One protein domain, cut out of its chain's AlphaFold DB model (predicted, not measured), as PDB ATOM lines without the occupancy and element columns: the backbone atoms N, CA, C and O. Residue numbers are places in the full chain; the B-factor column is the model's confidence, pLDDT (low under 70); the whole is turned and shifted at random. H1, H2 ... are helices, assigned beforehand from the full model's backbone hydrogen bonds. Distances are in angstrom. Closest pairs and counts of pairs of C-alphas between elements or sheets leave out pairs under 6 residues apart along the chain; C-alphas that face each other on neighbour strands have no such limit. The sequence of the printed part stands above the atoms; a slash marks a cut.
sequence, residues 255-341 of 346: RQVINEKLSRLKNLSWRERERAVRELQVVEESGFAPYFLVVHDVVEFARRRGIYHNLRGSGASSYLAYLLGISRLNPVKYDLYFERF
ATOM      1  N   ARG A 255     261.383 400.378 406.097       96.62
ATOM      2  CA  ARG A 255     261.607 399.085 405.446       96.62
ATOM      3  C   ARG A 255     260.458 398.110 405.641       96.62
ATOM      4  O   ARG A 255     260.061 397.470 404.673       96.62
ATOM      5  N   GLN A 256     259.910 398.008 406.851       96.56
ATOM      6  CA  GLN A 256     258.745 397.158 407.112       96.56
ATOM      7  C   GLN A 256     257.541 397.621 406.285       96.56
ATOM      8  O   GLN A 256     256.981 396.825 405.533       96.56
ATOM      9  N   VAL A 257     257.224 398.920 406.316       96.81
ATOM     10  CA  VAL A 257     256.097 399.498 405.564       96.81
ATOM     11  C   VAL A 257     256.254 399.297 404.050       96.81
ATOM     12  O   VAL A 257     255.297 398.946 403.356       96.81
ATOM     13  N   ILE A 258     257.458 399.497 403.510       97.50
ATOM     14  CA  ILE A 258     257.740 399.300 402.081       97.50
ATOM     15  C   ILE A 258     257.645 397.823 401.695       97.50
ATOM     16  O   ILE A 258     257.012 397.505 400.688       97.50
ATOM     17  N   ASN A 259     258.201 396.914 402.497       95.88
ATOM     18  CA  ASN A 259     258.123 395.475 402.240       95.88
ATOM     19  C   ASN A 259     256.674 394.969 402.255       95.88
ATOM     20  O   ASN A 259     256.283 394.203 401.373       95.88
ATOM     21  N   GLU A 260     255.855 395.436 403.200       95.50
ATOM     22  CA  GLU A 260     254.420 395.128 403.246       95.50
ATOM     23  C   GLU A 260     253.667 395.647 402.015       95.50
ATOM     24  O   GLU A 260     252.753 394.995 401.512       95.50
ATOM     25  N   LYS A 261     254.033 396.825 401.504       94.56
ATOM     26  CA  LYS A 261     253.424 397.380 400.289       94.56
ATOM     27  C   LYS A 261     253.839 396.603 399.046       94.56
ATOM     28  O   LYS A 261     252.986 396.294 398.218       94.56
ATOM     29  N   LEU A 262     255.118 396.251 398.931       94.19
ATOM     30  CA  LEU A 262     255.635 395.450 397.823       94.19
ATOM     31  C   LEU A 262     255.014 394.049 397.791       94.19
ATOM     32  O   LEU A 262     254.666 393.581 396.711       94.19
ATOM     33  N   SER A 263     254.810 393.398 398.943       93.12
ATOM     34  CA  SER A 263     254.219 392.050 399.000       93.12
ATOM     35  C   SER A 263     252.759 392.001 398.533       93.12
ATOM     36  O   SER A 263     252.294 390.963 398.067       93.12
ATOM     37  N   ARG A 264     252.038 393.128 398.608       92.31
ATOM     38  CA  ARG A 264     250.651 393.259 398.131       92.31
ATOM     39  C   ARG A 264     250.547 393.544 396.630       92.31
ATOM     40  O   ARG A 264     249.466 393.383 396.061       92.31
ATOM     41  N   LEU A 265     251.627 393.978 395.978       90.19
ATOM     42  CA  LEU A 265     251.631 394.277 394.547       90.19
ATOM     43  C   LEU A 265     251.795 392.994 393.721       90.19
ATOM     44  O   LEU A 265     252.740 392.227 393.899       90.19
ATOM     45  N   LYS A 266     250.892 392.788 392.760       86.31
ATOM     46  CA  LYS A 266     250.992 391.704 391.771       86.31
ATOM     47  C   LYS A 266     251.824 392.179 390.573       86.31
ATOM     48  O   LYS A 266     251.689 393.323 390.159       86.31
ATOM     49  N   ASN A 267     252.645 391.295 389.999       86.69
ATOM     50  CA  ASN A 267     253.423 391.535 388.769       86.69
ATOM     51  C   ASN A 267     254.474 392.667 388.834       86.69
ATOM     52  O   ASN A 267     254.705 393.351 387.841       86.69
ATOM     53  N   LEU A 268     255.143 392.846 389.978       89.31
ATOM     54  CA  LEU A 268     256.281 393.770 390.111       89.31
ATOM     55  C   LEU A 268     257.407 393.433 389.125       89.31
ATOM     56  O   LEU A 268     257.966 392.330 389.186       89.31
ATOM     57  N   SER A 269     257.784 394.401 388.289       92.31
ATOM     58  CA  SER A 269     258.923 394.267 387.382       92.31
ATOM     59  C   SER A 269     260.250 394.206 388.146       92.31
ATOM     60  O   SER A 269     260.372 394.698 389.272       92.31
ATOM     61  N   TRP A 270     261.280 393.630 387.520       91.44
ATOM     62  CA  TRP A 270     262.630 393.613 388.094       91.44
ATOM     63  C   TRP A 270     263.147 395.035 388.380       91.44
ATOM     64  O   TRP A 270     263.653 395.289 389.471       91.44
ATOM     65  N   ARG A 271     262.901 395.983 387.461       93.25
ATOM     66  CA  ARG A 271     263.291 397.398 387.611       93.25
ATOM     67  C   ARG A 271     262.647 398.059 388.829       93.25
ATOM     68  O   ARG A 271     263.307 398.802 389.543       93.25
ATOM     69  N   GLU A 272     261.369 397.792 389.090       94.75
ATOM     70  CA  GLU A 272     260.668 398.352 390.252       94.75
ATOM     71  C   GLU A 272     261.199 397.796 391.577       94.75
ATOM     72  O   GLU A 272     261.339 398.543 392.546       94.75
ATOM     73  N   ARG A 273     261.526 396.497 391.626       93.44
ATOM     74  CA  ARG A 273     262.122 395.872 392.818       93.44
ATOM     75  C   ARG A 273     263.506 396.439 393.107       93.44
ATOM     76  O   ARG A 273     263.766 396.855 394.234       93.44
ATOM     77  N   GLU A 274     264.364 396.488 392.091       94.94
ATOM     78  CA  GLU A 274     265.707 397.057 392.204       94.94
ATOM     79  C   GLU A 274     265.640 398.522 392.657       94.94
ATOM     80  O   GLU A 274     266.329 398.919 393.600       94.94
ATOM     81  N   ARG A 275     264.738 399.309 392.055       95.19
ATOM     82  CA  ARG A 275     264.534 400.710 392.420       95.19
ATOM     83  C   ARG A 275     264.117 400.870 393.880       95.19
ATOM     84  O   ARG A 275     264.702 401.696 394.574       95.19
ATOM     85  N   ALA A 276     263.151 400.086 394.361       96.38
ATOM     86  CA  ALA A 276     262.708 400.151 395.753       96.38
ATOM     87  C   ALA A 276     263.844 399.835 396.739       96.38
ATOM     88  O   ALA A 276     264.033 400.573 397.703       96.38
ATOM     89  N   VAL A 277     264.619 398.774 396.486       95.69
ATOM     90  CA  VAL A 277     265.739 398.370 397.353       95.69
ATOM     91  C   VAL A 277     266.818 399.449 397.392       95.69
ATOM     92  O   VAL A 277     267.266 399.830 398.474       95.69
ATOM     93  N   ARG A 278     267.198 399.976 396.223       95.31
ATOM     94  CA  ARG A 278     268.221 401.016 396.105       95.31
ATOM     95  C   ARG A 278     267.812 402.304 396.813       95.31
ATOM     96  O   ARG A 278     268.600 402.844 397.582       95.31
ATOM     97  N   GLU A 279     266.598 402.797 396.567       96.75
ATOM     98  CA  GLU A 279     266.106 404.009 397.230       96.75
ATOM     99  C   GLU A 279     266.014 403.819 398.745       96.75
ATOM    100  O   GLU A 279     266.411 404.709 399.491       96.75
ATOM    101  N   LEU A 280     265.531 402.660 399.204       96.69
ATOM    102  CA  LEU A 280     265.381 402.373 400.630       96.69
ATOM    103  C   LEU A 280     266.727 402.393 401.347       96.69
ATOM    104  O   LEU A 280     266.840 403.023 402.394       96.69
ATOM    105  N   GLN A 281     267.747 401.766 400.756       95.25
ATOM    106  CA  GLN A 281     269.103 401.803 401.290       95.25
ATOM    107  C   GLN A 281     269.615 403.246 401.413       95.25
ATOM    108  O   GLN A 281     270.103 403.626 402.472       95.25
ATOM    109  N   VAL A 282     269.466 404.064 400.366       95.00
ATOM    110  CA  VAL A 282     269.914 405.467 400.394       95.00
ATOM    111  C   VAL A 282     269.173 406.262 401.475       95.00
ATOM    112  O   VAL A 282     269.799 406.996 402.228       95.00
ATOM    113  N   VAL A 283     267.848 406.116 401.580       94.44
ATOM    114  CA  VAL A 283     267.032 406.863 402.554       94.44
ATOM    115  C   VAL A 283     267.371 406.489 403.998       94.44
ATOM    116  O   VAL A 283     267.387 407.368 404.863       94.44
ATOM    117  N   GLU A 284     267.641 405.212 404.267       92.94
ATOM    118  CA  GLU A 284     268.074 404.748 405.589       92.94
ATOM    119  C   GLU A 284     269.483 405.241 405.934       92.94
ATOM    120  O   GLU A 284     269.676 405.778 407.021       92.94
ATOM    121  N   GLU A 285     270.436 405.139 405.001       91.81
ATOM    122  CA  GLU A 285     271.806 405.650 405.172       91.81
ATOM    123  C   GLU A 285     271.828 407.166 405.424       91.81
ATOM    124  O   GLU A 285     272.632 407.650 406.216       91.81
ATOM    125  N   SER A 286     270.929 407.924 404.786       90.06
ATOM    126  CA  SER A 286     270.792 409.372 404.998       90.06
ATOM    127  C   SER A 286     270.020 409.754 406.270       90.06
ATOM    128  O   SER A 286     269.904 410.940 406.565       90.06
ATOM    129  N   GLY A 287     269.440 408.799 407.006       90.12
ATOM    130  CA  GLY A 287     268.651 409.080 408.213       90.12
ATOM    131  C   GLY A 287     267.271 409.709 407.959       90.12
ATOM    132  O   GLY A 287     266.612 410.154 408.897       90.12
ATOM    133  N   PHE A 288     266.785 409.729 406.711       92.38
ATOM    134  CA  PHE A 288     265.491 410.330 406.349       92.38
ATOM    135  C   PHE A 288     264.301 409.367 406.463       92.38
ATOM    136  O   PHE A 288     263.165 409.750 406.173       92.38
ATOM    137  N   ALA A 289     264.520 408.127 406.905       94.69
ATOM    138  CA  ALA A 289     263.451 407.140 407.042       94.69
ATOM    139  C   ALA A 289     262.269 407.619 407.918       94.69
ATOM    140  O   ALA A 289     261.129 407.503 407.456       94.69
ATOM    141  N   PRO A 290     262.478 408.237 409.102       94.81
ATOM    142  CA  PRO A 290     261.371 408.779 409.892       94.81
ATOM    143  C   PRO A 290     260.609 409.893 409.166       94.81
ATOM    144  O   PRO A 290     259.387 409.954 409.250       94.81
ATOM    145  N   TYR A 291     261.298 410.739 408.391       94.19
ATOM    146  CA  TYR A 291     260.657 411.807 407.617       94.19
ATOM    147  C   TYR A 291     259.691 411.247 406.562       94.19
ATOM    148  O   TYR A 291     258.565 411.727 406.435       94.19
ATOM    149  N   PHE A 292     260.086 410.188 405.850       95.88
ATOM    150  CA  PHE A 292     259.196 409.498 404.910       95.88
ATOM    151  C   PHE A 292     257.933 408.959 405.590       95.88
ATOM    152  O   PHE A 292     256.849 409.048 405.012       95.88
ATOM    153  N   LEU A 293     258.060 408.431 406.810       97.06
ATOM    154  CA  LEU A 293     256.926 407.937 407.590       97.06
ATOM    155  C   LEU A 293     256.015 409.069 408.079       97.06
ATOM    156  O   LEU A 293     254.801 408.943 407.947       97.06
ATOM    157  N   VAL A 294     256.569 410.203 408.531       96.19
ATOM    158  CA  VAL A 294     255.774 411.400 408.878       96.19
ATOM    159  C   VAL A 294     254.946 411.865 407.684       96.19
ATOM    160  O   VAL A 294     253.736 412.054 407.796       96.19
ATOM    161  N   VAL A 295     255.573 412.023 406.516       96.06
ATOM    162  CA  VAL A 295     254.859 412.470 405.312       96.06
ATOM    163  C   VAL A 295     253.830 411.426 404.871       96.06
ATOM    164  O   VAL A 295     252.728 411.789 404.454       96.06
ATOM    165  N   HIS A 296     254.150 410.133 404.985       96.19
ATOM    166  CA  HIS A 296     253.203 409.058 404.708       96.19
ATOM    167  C   HIS A 296     251.962 409.137 405.606       96.19
ATOM    168  O   HIS A 296     250.853 409.058 405.078       96.19
ATOM    169  N   ASP A 297     252.138 409.335 406.913       96.56
ATOM    170  CA  ASP A 297     251.048 409.425 407.889       96.56
ATOM    171  C   ASP A 297     250.136 410.634 407.622       96.56
ATOM    172  O   ASP A 297     248.916 410.487 407.519       96.56
ATOM    173  N   VAL A 298     250.720 411.809 407.356       96.81
ATOM    174  CA  VAL A 298     249.967 413.016 406.962       96.81
ATOM    175  C   VAL A 298     249.132 412.766 405.701       96.81
ATOM    176  O   VAL A 298     247.962 413.151 405.619       96.81
ATOM    177  N   VAL A 299     249.717 412.098 404.705       96.44
ATOM    178  CA  VAL A 299     249.033 411.779 403.448       96.44
ATOM    179  C   VAL A 299     247.928 410.734 403.652       96.44
ATOM    180  O   VAL A 299     246.854 410.856 403.058       96.44
ATOM    181  N   GLU A 300     248.150 409.717 404.484       95.50
ATOM    182  CA  GLU A 300     247.132 408.727 404.853       95.50
ATOM    183  C   GLU A 300     245.957 409.373 405.587       95.50
ATOM    184  O   GLU A 300     244.801 409.126 405.232       95.50
ATOM    185  N   PHE A 301     246.235 410.258 406.548       97.31
ATOM    186  CA  PHE A 301     245.213 411.051 407.223       97.31
ATOM    187  C   PHE A 301     244.369 411.840 406.215       97.31
ATOM    188  O   PHE A 301     243.138 411.748 406.232       97.31
ATOM    189  N   ALA A 302     245.022 412.555 405.290       97.19
ATOM    190  CA  ALA A 302     244.337 413.323 404.256       97.19
ATOM    191  C   ALA A 302     243.422 412.431 403.399       97.19
ATOM    192  O   ALA A 302     242.245 412.748 403.225       97.19
ATOM    193  N   ARG A 303     243.910 411.268 402.938       94.56
ATOM    194  CA  ARG A 303     243.098 410.314 402.158       94.56
ATOM    195  C   ARG A 303     241.873 409.825 402.921       94.56
ATOM    196  O   ARG A 303     240.780 409.849 402.362       94.56
ATOM    197  N   ARG A 304     242.035 409.407 404.181       97.31
ATOM    198  CA  ARG A 304     240.927 408.901 405.016       97.31
ATOM    199  C   ARG A 304     239.845 409.952 405.251       97.31
ATOM    200  O   ARG A 304     238.686 409.604 405.431       97.31
ATOM    201  N   ARG A 305     240.221 411.232 405.241       97.88
ATOM    202  CA  ARG A 305     239.311 412.374 405.405       97.88
ATOM    203  C   ARG A 305     238.762 412.925 404.088       97.88
ATOM    204  O   ARG A 305     238.031 413.907 404.121       97.88
ATOM    205  N   GLY A 306     239.112 412.337 402.942       96.69
ATOM    206  CA  GLY A 306     238.724 412.872 401.633       96.69
ATOM    207  C   GLY A 306     239.381 414.217 401.298       96.69
ATOM    208  O   GLY A 306     238.895 414.939 400.433       96.69
ATOM    209  N   ILE A 307     240.483 414.571 401.968       97.75
ATOM    210  CA  ILE A 307     241.247 415.790 401.700       97.75
ATOM    211  C   ILE A 307     242.162 415.528 400.504       97.75
ATOM    212  O   ILE A 307     243.028 414.646 400.527       97.75
ATOM    213  N   TYR A 308     241.975 416.306 399.439       94.12
ATOM    214  CA  TYR A 308     242.830 416.226 398.262       94.12
ATOM    215  C   TYR A 308     244.262 416.649 398.598       94.12
ATOM    216  O   TYR A 308     244.503 417.674 399.229       94.12
ATOM    217  N   HIS A 309     245.223 415.864 398.118       92.62
ATOM    218  CA  HIS A 309     246.651 416.126 398.253       92.62
ATOM    219  C   HIS A 309     247.353 415.862 396.924       92.62
ATOM    220  O   HIS A 309     246.871 415.085 396.090       92.62
ATOM    221  N   ASN A 310     248.485 416.530 396.729       90.69
ATOM    222  CA  ASN A 310     249.355 416.312 395.586       90.69
ATOM    223  C   ASN A 310     250.805 416.623 395.962       90.69
ATOM    224  O   ASN A 310     251.065 417.563 396.714       90.69
ATOM    225  N   LEU A 311     251.743 415.870 395.396       91.44
ATOM    226  CA  LEU A 311     253.172 416.116 395.547       91.44
ATOM    227  C   LEU A 311     253.667 417.044 394.433       91.44
ATOM    228  O   LEU A 311     253.260 416.924 393.278       91.44
ATOM    229  N   ARG A 312     254.577 417.960 394.771       89.19
ATOM    230  CA  ARG A 312     255.295 418.808 393.809       89.19
ATOM    231  C   ARG A 312     256.802 418.705 394.032       89.19
ATOM    232  O   ARG A 312     257.254 418.347 395.115       89.19
ATOM    233  N   GLY A 313     257.571 419.061 393.005       91.50
ATOM    234  CA  GLY A 313     259.034 419.058 393.056       91.50
ATOM    235  C   GLY A 313     259.652 417.675 392.841       91.50
ATOM    236  O   GLY A 313     259.005 416.756 392.337       91.50
ATOM    237  N   SER A 314     260.928 417.539 393.203       92.38
ATOM    238  CA  SER A 314     261.732 416.344 392.914       92.38
ATOM    239  C   SER A 314     261.261 415.087 393.644       92.38
ATOM    240  O   SER A 314     261.521 413.995 393.155       92.38
ATOM    241  N   GLY A 315     260.500 415.207 394.739       91.69
ATOM    242  CA  GLY A 315     259.952 414.055 395.464       91.69
ATOM    243  C   GLY A 315     259.127 413.099 394.591       91.69
ATOM    244  O   GLY A 315     259.070 411.906 394.879       91.69
ATOM    245  N   ALA A 316     258.539 413.585 393.490       93.69
ATOM    246  CA  ALA A 316     257.813 412.750 392.530       93.69
ATOM    247  C   ALA A 316     258.702 411.713 391.817       93.69
ATOM    248  O   ALA A 316     258.181 410.734 391.286       93.69
ATOM    249  N   SER A 317     260.025 411.899 391.833       95.44
ATOM    250  CA  SER A 317     260.999 410.958 391.279       95.44
ATOM    251  C   SER A 317     261.317 409.769 392.197       95.44
ATOM    252  O   SER A 317     262.052 408.876 391.778       95.44
ATOM    253  N   SER A 318     260.810 409.737 393.436       96.81
ATOM    254  CA  SER A 318     261.030 408.616 394.361       96.81
ATOM    255  C   SER A 318     259.966 407.534 394.202       96.81
ATOM    256  O   SER A 318     258.762 407.777 394.332       96.81
ATOM    257  N   TYR A 319     260.417 406.307 393.948       97.00
ATOM    258  CA  TYR A 319     259.557 405.135 393.906       97.00
ATOM    259  C   TYR A 319     259.014 404.796 395.299       97.00
ATOM    260  O   TYR A 319     257.854 404.407 395.415       97.00
ATOM    261  N   LEU A 320     259.776 405.045 396.372       97.44
ATOM    262  CA  LEU A 320     259.251 404.923 397.737       97.44
ATOM    263  C   LEU A 320     258.095 405.895 397.988       97.44
ATOM    264  O   LEU A 320     257.062 405.492 398.523       97.44
ATOM    265  N   ALA A 321     258.220 407.153 397.549       96.94
ATOM    266  CA  ALA A 321     257.135 408.128 397.656       96.94
ATOM    267  C   ALA A 321     255.880 407.667 396.897       96.94
ATOM    268  O   ALA A 321     254.765 407.869 397.379       96.94
ATOM    269  N   TYR A 322     256.041 407.010 395.745       95.81
ATOM    270  CA  TYR A 322     254.936 406.380 395.019       95.81
ATOM    271  C   TYR A 322     254.317 405.193 395.779       95.81
ATOM    272  O   TYR A 322     253.097 405.126 395.902       95.81
ATOM    273  N   LEU A 323     255.116 404.296 396.365       96.31
ATOM    274  CA  LEU A 323     254.613 403.148 397.140       96.31
ATOM    275  C   LEU A 323     253.837 403.583 398.400       96.31
ATOM    276  O   LEU A 323     252.777 403.040 398.729       96.31
ATOM    277  N   LEU A 324     254.323 404.610 399.096       96.25
ATOM    278  CA  LEU A 324     253.621 405.259 400.215       96.25
ATOM    279  C   LEU A 324     252.402 406.084 399.732       96.25
ATOM    280  O   LEU A 324     251.551 406.522 400.515       96.25
ATOM    281  N   GLY A 325     252.299 406.276 398.415       93.88
ATOM    282  CA  GLY A 325     251.306 407.064 397.692       93.88
ATOM    283  C   GLY A 325     251.418 408.578 397.919       93.88
ATOM    284  O   GLY A 325     250.510 409.331 397.552       93.88
ATOM    285  N   ILE A 326     252.491 409.028 398.568       95.81
ATOM    286  CA  ILE A 326     252.842 410.448 398.676       95.81
ATOM    287  C   ILE A 326     252.851 411.049 397.262       95.81
ATOM    288  O   ILE A 326     252.257 412.096 397.023       95.81
ATOM    289  N   SER A 327     253.437 410.322 396.305       94.38
ATOM    290  CA  SER A 327     253.283 410.566 394.871       94.38
ATOM    291  C   SER A 327     252.189 409.674 394.279       94.38
ATOM    292  O   SER A 327     252.082 408.498 394.622       94.38
ATOM    293  N   ARG A 328     251.416 410.202 393.324       90.69
ATOM    294  CA  ARG A 328     250.502 409.405 392.478       90.69
ATOM    295  C   ARG A 328     251.148 408.931 391.173       90.69
ATOM    296  O   ARG A 328     250.525 408.201 390.405       90.69
ATOM    297  N   LEU A 329     252.371 409.372 390.898       91.75
ATOM    298  CA  LEU A 329     253.094 409.101 389.662       91.75
ATOM    299  C   LEU A 329     254.127 408.001 389.913       91.75
ATOM    300  O   LEU A 329     254.927 408.139 390.833       91.75
ATOM    301  N   ASN A 330     254.114 406.935 389.101       93.50
ATOM    302  CA  ASN A 330     255.133 405.879 389.144       93.50
ATOM    303  C   ASN A 330     256.407 406.360 388.418       93.50
ATOM    304  O   ASN A 330     256.405 406.399 387.185       93.50
ATOM    305  N   PRO A 331     257.494 406.708 389.130       95.19
ATOM    306  CA  PRO A 331     258.692 407.264 388.508       95.19
ATOM    307  C   PRO A 331     259.430 406.279 387.601       95.19
ATOM    308  O   PRO A 331     260.112 406.722 386.685       95.19
ATOM    309  N   VAL A 332     259.275 404.964 387.799       93.75
ATOM    310  CA  VAL A 332     259.909 403.949 386.939       93.75
ATOM    311  C   VAL A 332     259.269 403.945 385.552       93.75
ATOM    312  O   VAL A 332     259.962 403.795 384.550       93.75
ATOM    313  N   LYS A 333     257.951 404.169 385.474       93.19
ATOM    314  CA  LYS A 333     257.219 404.238 384.200       93.19
ATOM    315  C   LYS A 333     257.619 405.454 383.359       93.19
ATOM    316  O   LYS A 333     257.604 405.372 382.136       93.19
ATOM    317  N   TYR A 334     257.930 406.569 384.011       92.94
ATOM    318  CA  TYR A 334     258.234 407.846 383.358       92.94
ATOM    319  C   TYR A 334     259.731 408.182 383.352       92.94
ATOM    320  O   TYR A 334     260.085 409.328 383.099       92.94
ATOM    321  N   ASP A 335     260.586 407.202 383.655       91.81
ATOM    322  CA  ASP A 335     262.048 407.330 383.696       91.81
ATOM    323  C   ASP A 335     262.548 408.539 384.512       91.81
ATOM    324  O   ASP A 335     263.422 409.302 384.106       91.81
ATOM    325  N   LEU A 336     261.955 408.752 385.691       94.12
ATOM    326  CA  LEU A 336     262.370 409.827 386.588       94.12
ATOM    327  C   LEU A 336     263.551 409.383 387.459       94.12
ATOM    328  O   LEU A 336     263.527 408.310 388.068       94.12
ATOM    329  N   TYR A 337     264.558 410.245 387.586       92.69
ATOM    330  CA  TYR A 337     265.791 409.971 388.334       92.69
ATOM    331  C   TYR A 337     265.655 410.288 389.827       92.69
ATOM    332  O   TYR A 337     265.331 411.421 390.201       92.69
ATOM    333  N   PHE A 338     265.930 409.302 390.684       93.94
ATOM    334  CA  PHE A 338     265.851 409.438 392.144       93.94
ATOM    335  C   PHE A 338     266.910 410.397 392.690       93.94
ATOM    336  O   PHE A 338     266.659 411.144 393.625       93.94
ATOM    337  N   GLU A 339     268.069 410.445 392.053       92.31
ATOM    338  CA  GLU A 339     269.227 411.252 392.430       92.31
ATOM    339  C   GLU A 339     268.949 412.754 392.315       92.31
ATOM    340  O   GLU A 339     269.612 413.568 392.954       92.31
ATOM    341  N   ARG A 340     267.932 413.136 391.528       90.56
ATOM    342  CA  ARG A 340     267.417 414.510 391.492       90.56
ATOM    343  C   ARG A 340     266.662 414.875 392.775       90.56
ATOM    344  O   ARG A 340     266.535 416.057 393.091       90.56
ATOM    345  N   PHE A 341     266.109 413.885 393.470       91.94
ATOM    346  CA  PHE A 341     265.453 414.052 394.760       91.94
ATOM    347  C   PHE A 341     266.445 413.949 395.913       91.94
ATOM    348  O   PHE A 341     266.538 414.889 396.697       91.94
TER     349      PHE A 341
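What this domain is: This is residues 255 to 341 of the 346 residues of a protein of Candidatus Korarchaeota archaeon (UniProt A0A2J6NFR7). Two long helices, H2 and H3, meet near their ends as a V, and the short H5 sits in the middle of the domain, with H1 and H2 packed on it. H1 runs nearly antiparallel to H2, while short H4 and the closing stretch without a named element, residues 324 to 341, complete a rounded body. The printed part has 87 residues, with five named helices in the order H1, H2, H3, H4, H5 and no named strand; the class is all helix. It is compact, with a radius of gyration of the C-alphas of 12.5 A and spans of 34 by 30 by 25 A.

How they stand to each other: Start at H1, residues 255 to 264, and look on to H2, residues 270 to 285: they are close but not clearly touching, at a shallow tilt of 16 degrees, opposite ways, with closest C-alphas Arg 255 and Leu 280 at 6.9 A. H3, residues 289 to 304, is close to H2 but not clearly touching, at a steep tilt of 62 degrees; C-alphas Val 283 and Ala 289 are closest, 5.7 A. H5, residues 319 to 323, touches H2 at C-alphas Ala 276 and Tyr 319, the closest, 6.2 A, and H1 at Lys 261 and Leu 323, 6.7 A. H4, residues 314 to 317, is apart from H1, H2 and H3. Every O i to N i+4 pair is within hydrogen-bond range in H2, H3 and H5, against 5 of 6 in H1; H4 is too short for one.

Where its parts are: Find C-alpha 255 at (261.607, 399.085, 405.446), where H1 begins; it spans 14.4 A. H2 spans 22.8 A and H3 22.7 A, ending at C-alpha 304, (240.927, 408.901, 405.016). H5 ends at C-alpha 323, (254.613, 403.148, 397.140).

The domain as a whole: The C-alphas farthest apart, Trp 270 and Arg 305, are 34.6 A apart. The printed part has no cut, no link is long, and no printed residue is under 70 in pLDDT.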